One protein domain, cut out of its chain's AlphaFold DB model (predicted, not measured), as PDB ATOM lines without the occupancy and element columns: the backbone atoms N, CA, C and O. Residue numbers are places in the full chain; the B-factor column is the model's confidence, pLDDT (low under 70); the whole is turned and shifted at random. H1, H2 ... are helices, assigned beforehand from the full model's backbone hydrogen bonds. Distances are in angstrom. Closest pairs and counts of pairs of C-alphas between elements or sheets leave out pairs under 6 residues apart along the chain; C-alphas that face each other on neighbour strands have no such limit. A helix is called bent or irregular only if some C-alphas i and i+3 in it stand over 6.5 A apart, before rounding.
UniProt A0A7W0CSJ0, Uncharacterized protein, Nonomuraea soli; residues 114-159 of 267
ATOM      1  N   SER A 114       1.920   9.313  16.060       89.88
ATOM      2  CA  SER A 114       2.242   7.940  16.470       89.88
ATOM      3  C   SER A 114       3.288   7.294  15.557       89.88
ATOM      4  O   SER A 114       4.177   6.591  16.051       89.88
ATOM      5  N   GLY A 115       3.236   7.573  14.253       89.31
ATOM      6  CA  GLY A 115       4.233   7.124  13.288       89.31
ATOM      7  C   GLY A 115       5.614   7.708  13.570       89.31
ATOM      8  O   GLY A 115       6.572   6.956  13.733       89.31
ATOM      9  N   ILE A 116       5.707   9.029  13.761       91.69
ATOM     10  CA  ILE A 116       6.979   9.702  14.082       91.69
ATOM     11  C   ILE A 116       7.598   9.134  15.363       91.69
ATOM     12  O   ILE A 116       8.792   8.838  15.395       91.69
ATOM     13  N   LEU A 117       6.801   8.939  16.417       91.75
ATOM     14  CA  LEU A 117       7.285   8.353  17.672       91.75
ATOM     15  C   LEU A 117       7.830   6.938  17.468       91.75
ATOM     16  O   LEU A 117       8.861   6.584  18.045       91.75
ATOM     17  N   THR A 118       7.168   6.150  16.624       93.81
ATOM     18  CA  THR A 118       7.599   4.793  16.281       93.81
ATOM     19  C   THR A 118       8.932   4.810  15.534       93.81
ATOM     20  O   THR A 118       9.827   4.024  15.855       93.81
ATOM     21  N   ASP A 119       9.121   5.740  14.600       91.38
ATOM     22  CA  ASP A 119      10.367   5.871  13.840       91.38
ATOM     23  C   ASP A 119      11.519   6.419  14.684       91.38
ATOM     24  O   ASP A 119      12.633   5.898  14.612       91.38
ATOM     25  N   VAL A 120      11.259   7.389  15.565       93.69
ATOM     26  CA  VAL A 120      12.241   7.868  16.551       93.69
ATOM     27  C   VAL A 120      12.643   6.734  17.495       93.69
ATOM     28  O   VAL A 120      13.831   6.536  17.754       93.69
ATOM     29  N   GLN A 121      11.684   5.937  17.972       93.50
ATOM     30  CA  GLN A 121      11.959   4.771  18.810       93.50
ATOM     31  C   GLN A 121      12.787   3.718  18.062       93.50
ATOM     32  O   GLN A 121      13.711   3.127  18.633       93.50
ATOM     33  N   ARG A 122      12.482   3.484  16.783       95.19
ATOM     34  CA  ARG A 122      13.238   2.576  15.916       95.19
ATOM     35  C   ARG A 122      14.664   3.077  15.701       95.19
ATOM     36  O   ARG A 122      15.608   2.302  15.857       95.19
ATOM     37  N   PHE A 123      14.832   4.369  15.427       94.62
ATOM     38  CA  PHE A 123      16.133   5.012  15.283       94.62
ATOM     39  C   PHE A 123      16.956   4.892  16.569       94.62
ATOM     40  O   PHE A 123      18.083   4.398  16.522       94.62
ATOM     41  N   ALA A 124      16.363   5.219  17.721       94.50
ATOM     42  CA  ALA A 124      17.003   5.119  19.031       94.50
ATOM     43  C   ALA A 124      17.492   3.696  19.345       94.50
ATOM     44  O   ALA A 124      18.594   3.521  19.864       94.50
ATOM     45  N   ARG A 125      16.708   2.668  18.986       95.69
ATOM     46  CA  ARG A 125      17.112   1.259  19.137       95.69
ATOM     47  C   ARG A 125      18.206   0.838  18.157       95.69
ATOM     48  O   ARG A 125      19.065   0.048  18.526       95.69
ATOM     49  N   SER A 126      18.177   1.346  16.926       96.50
ATOM     50  CA  SER A 126      19.141   0.977  15.879       96.50
ATOM     51  C   SER A 126      20.500   1.670  16.020       96.50
ATOM     52  O   SER A 126      21.522   1.117  15.622       96.50
ATOM     53  N   ARG A 127      20.523   2.889  16.573       95.56
ATOM     54  CA  ARG A 127      21.714   3.747  16.659       95.56
ATOM     55  C   ARG A 127      21.758   4.486  18.005       95.56
ATOM     56  O   ARG A 127      21.648   5.714  18.033       95.56
ATOM     57  N   PRO A 128      21.959   3.773  19.129       89.25
ATOM     58  CA  PRO A 128      21.893   4.371  20.462       89.25
ATOM     59  C   PRO A 128      22.906   5.509  20.673       89.25
ATOM     60  O   PRO A 128      22.578   6.501  21.316       89.25
ATOM     61  N   GLY A 129      24.108   5.426  20.087       94.81
ATOM     62  CA  GLY A 129      25.130   6.476  20.218       94.81
ATOM     63  C   GLY A 129      24.749   7.800  19.546       94.81
ATOM     64  O   GLY A 129      24.854   8.857  20.162       94.81
ATOM     65  N   LEU A 130      24.247   7.744  18.307       95.69
ATOM     66  CA  LEU A 130      23.804   8.932  17.566       95.69
ATOM     67  C   LEU A 130      22.562   9.559  18.197       95.69
ATOM     68  O   LEU A 130      22.470  10.780  18.277       95.69
ATOM     69  N   PHE A 131      21.629   8.731  18.673       94.12
ATOM     70  CA  PHE A 131      20.445   9.226  19.362       94.12
ATOM     71  C   PHE A 131      20.808   9.978  20.647       94.12
ATOM     72  O   PHE A 131      20.312  11.078  20.853       94.12
ATOM     73  N   LEU A 132      21.701   9.435  21.480       93.62
ATOM     74  CA  LEU A 132      22.135  10.112  22.706       93.62
ATOM     75  C   LEU A 132      22.899  11.409  22.413       93.62
ATOM     76  O   LEU A 132      22.614  12.428  23.038       93.62
ATOM     77  N   ALA A 133      23.818  11.399  21.443       95.19
ATOM     78  CA  ALA A 133      24.546  12.601  21.037       95.19
ATOM     79  C   ALA A 133      23.598  13.689  20.501       95.19
ATOM     80  O   ALA A 133      23.682  14.848  20.909       95.19
ATOM     81  N   GLY A 134      22.648  13.305  19.643       95.88
ATOM     82  CA  GLY A 134      21.637  14.211  19.103       95.88
ATOM     83  C   GLY A 134      20.680  14.735  20.173       95.88
ATOM     84  O   GLY A 134      20.404  15.929  20.209       95.88
ATOM     85  N   ALA A 135      20.217  13.874  21.082       94.88
ATOM     86  CA  ALA A 135      19.332  14.260  22.178       94.88
ATOM     87  C   ALA A 135      20.015  15.219  23.160       94.88
ATOM     88  O   ALA A 135      19.373  16.152  23.632       94.88
ATOM     89  N   LEU A 136      21.308  15.031  23.441       95.75
ATOM     90  CA  LEU A 136      22.084  15.965  24.258       95.75
ATOM     91  C   LEU A 136      22.231  17.323  23.574       95.75
ATOM     92  O   LEU A 136      21.967  18.345  24.203       95.75
ATOM     93  N   ALA A 137      22.599  17.343  22.291       96.38
ATOM     94  CA  ALA A 137      22.713  18.586  21.535       96.38
ATOM     95  C   ALA A 137      21.367  19.329  21.469       96.38
ATOM     96  O   ALA A 137      21.285  20.506  21.818       96.38
ATOM     97  N   ALA A 138      20.290  18.626  21.106       95.44
ATOM     98  CA  ALA A 138      18.944  19.188  21.045       95.44
ATOM     99  C   ALA A 138      18.450  19.646  22.426       95.44
ATOM    100  O   ALA A 138      17.886  20.731  22.554       95.44
ATOM    101  N   GLY A 139      18.699  18.852  23.468       92.00
ATOM    102  CA  GLY A 139      18.335  19.170  24.844       92.00
ATOM    103  C   GLY A 139      19.067  20.399  25.377       92.00
ATOM    104  O   GLY A 139      18.449  21.226  26.038       92.00
ATOM    105  N   PHE A 140      20.349  20.569  25.048       95.56
ATOM    106  CA  PHE A 140      21.116  21.758  25.425       95.56
ATOM    107  C   PHE A 140      20.583  23.018  24.737       95.56
ATOM    108  O   PHE A 140      20.367  24.034  25.397       95.56
ATOM    109  N   LEU A 141      20.313  22.943  23.431       95.19
ATOM    110  CA  LEU A 141      19.745  24.060  22.672       95.19
ATOM    111  C   LEU A 141      18.357  24.447  23.203       95.19
ATOM    112  O   LEU A 141      18.111  25.618  23.491       95.19
ATOM    113  N   ALA A 142      17.479  23.462  23.408       92.44
ATOM    114  CA  ALA A 142      16.147  23.679  23.964       92.44
ATOM    115  C   ALA A 142      16.201  24.205  25.408       92.44
ATOM    116  O   ALA A 142      15.450  25.107  25.765       92.44
ATOM    117  N   GLY A 143      17.113  23.682  26.232       92.19
ATOM    118  CA  GLY A 143      17.314  24.122  27.610       92.19
ATOM    119  C   GLY A 143      17.806  25.565  27.692       92.19
ATOM    120  O   GLY A 143      17.289  26.339  28.494       92.19
ATOM    121  N   ARG A 144      18.746  25.957  26.822       90.12
ATOM    122  CA  ARG A 144      19.222  27.343  26.737       90.12
ATOM    123  C   ARG A 144      18.110  28.292  26.286       90.12
ATOM    124  O   ARG A 144      17.963  29.356  26.873       90.12
ATOM    125  N   ALA A 145      17.309  27.898  25.295       90.69
ATOM    126  CA  ALA A 145      16.175  28.697  24.833       90.69
ATOM    127  C   ALA A 145      15.100  28.850  25.922       90.69
ATOM    128  O   ALA A 145      14.627  29.952  26.180       90.69
ATOM    129  N   ALA A 146      14.763  27.761  26.618       88.31
ATOM    130  CA  ALA A 146      13.834  27.800  27.744       88.31
ATOM    131  C   ALA A 146      14.362  28.665  28.901       88.31
ATOM    132  O   ALA A 146      13.579  29.353  29.551       88.31
ATOM    133  N   LYS A 147      15.680  28.651  29.146       85.00
ATOM    134  CA  LYS A 147      16.330  29.502  30.148       85.00
ATOM    135  C   LYS A 147      16.214  30.984  29.783       85.00
ATOM    136  O   LYS A 147      15.762  31.745  30.630       85.00
ATOM    137  N   ALA A 148      16.528  31.355  28.542       85.56
ATOM    138  CA  ALA A 148      16.396  32.731  28.059       85.56
ATOM    139  C   ALA A 148      14.940  33.228  28.145       85.56
ATOM    140  O   ALA A 148      14.672  34.275  28.723       85.56
ATOM    141  N   ALA A 149      13.977  32.416  27.697       80.94
ATOM    142  CA  ALA A 149      12.555  32.753  27.795       80.94
ATOM    143  C   ALA A 149      12.051  32.862  29.250       80.94
ATOM    144  O   ALA A 149      11.053  33.528  29.525       80.94
ATOM    145  N   ALA A 150      12.695  32.174  30.198       81.62
ATOM    146  CA  ALA A 150      12.368  32.274  31.618       81.62
ATOM    147  C   ALA A 150      12.989  33.511  32.289       81.62
ATOM    148  O   ALA A 150      12.439  33.966  33.291       81.62
ATOM    149  N   GLU A 151      14.112  34.020  31.777       80.81
ATOM    150  CA  GLU A 151      14.752  35.265  32.226       80.81
ATOM    151  C   GLU A 151      13.932  36.478  31.777       80.81
ATOM    152  O   GLU A 151      13.525  37.272  32.615       80.81
ATOM    153  N   GLU A 152      13.505  36.507  30.515       71.25
ATOM    154  CA  GLU A 152      12.640  37.559  29.953       71.25
ATOM    155  C   GLU A 152      11.327  37.723  30.754       71.25
ATOM    156  O   GLU A 152      10.881  38.818  31.087       71.25
ATOM    157  N   ARG A 153      10.753  36.602  31.207       69.44
ATOM    158  CA  ARG A 153       9.555  36.561  32.070       69.44
ATOM    159  C   ARG A 153       9.785  37.036  33.509       69.44
ATOM    160  O   ARG A 153       8.804  37.242  34.233       69.44
ATOM    161  N   ARG A 154      11.033  37.066  33.984       68.25
ATOM    162  CA  ARG A 154      11.397  37.585  35.314       68.25
ATOM    163  C   ARG A 154      11.594  39.091  35.250       68.25
ATOM    164  O   ARG A 154      11.035  39.773  36.105       68.25
ATOM    165  N   ASP A 155      12.240  39.578  34.198       62.94
ATOM    166  CA  ASP A 155      12.471  41.006  33.969       62.94
ATOM    167  C   ASP A 155      11.135  41.772  33.878       62.94
ATOM    168  O   ASP A 155      10.927  42.749  34.596       62.94
ATOM    169  N   GLU A 156      10.141  41.228  33.160       59.03
ATOM    170  CA  GLU A 156       8.770  41.779  33.091       59.03
ATOM    171  C   GLU A 156       8.065  41.893  34.463       59.03
ATOM    172  O   GLU A 156       7.198  42.748  34.679       59.03
ATOM    173  N   ARG A 157       8.388  41.001  35.412       59.12
ATOM    174  CA  ARG A 157       7.785  40.986  36.759       59.12
ATOM    175  C   ARG A 157       8.496  41.922  37.727       59.12
ATOM    176  O   ARG A 157       7.866  42.375  38.685       59.12
ATOM    177  N   GLU A 158       9.777  42.182  37.508       57.00
ATOM    178  CA  GLU A 158      10.563  43.135  38.290       57.00
ATOM    179  C   GLU A 158      10.258  44.574  37.856       57.00
ATOM    180  O   GLU A 158      10.053  45.433  38.716       57.00
ATOM    181  N   GLU A 159      10.038  44.815  36.560       52.09
ATOM    182  CA  GLU A 159       9.605  46.117  36.033       52.09
ATOM    183  C   GLU A 159       8.221  46.542  36.564       52.09
ATOM    184  O   GLU A 159       8.020  47.692  36.958       52.09
TER     185      GLU A 159
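This is residues 114 to 159 of the 267 residues of an uncharacterized protein of Nonomuraea soli (UniProt A0A7W0CSJ0). Two helices meet near their ends in an open L, a short arm, H1, and a much longer arm, H2, with a tight turn at the corner. Away from that corner the arms spread apart, and H2 makes most of the length. The printed part has 46 residues with two named helices, H1 then H2, and no named strand; the class is all helix. It is extended, with a radius of gyration of the C-alphas of 16.2 A, and spans 50 by 23 by 7 A along its three main axes.

Find C-alpha 114 at (2.242, 7.940, 16.470), where H1 begins; it covers residues 114 to 126 and measures 18.3 A from first to last C-alpha, ending at C-alpha 126 at (19.141, 0.977, 15.879). Pass Arg 127 and you reach H2, residues 128 to 159, which measures 46.2 A and ends at C-alpha 159 at (9.605, 46.117, 36.033). Neither helix is bent.

Look at Ala 124 and Phe 131, whose C-alphas, 5.4 A apart, are the closest of H1 and H2. The two helices touch only at the corner by their link, and only just, with 3 pairs of C-alphas within 8 A. H1 touches H2 with residues 123 to 124 alone, and H2 touches H1 with residues 130 to 131 alone. Their lines stand at a steep tilt of 55 degrees, and they run opposite ways. Residues 114 to 119 of H1 and residues 136 to 159 of H2 stand free. In H1 every O i to N i+4 pair is within hydrogen-bond range; in H2 26 of 28 are.

The C-alphas of Ser 126 and Glu 159, 50.3 A apart, are the two farthest apart in the domain. The printed part has no cut, and the link from H1 to H2 is tight. Read the B-factor column for the model's confidence: the mean pLDDT of the printed part is 86.9, and residues 153 to 159 are under 70.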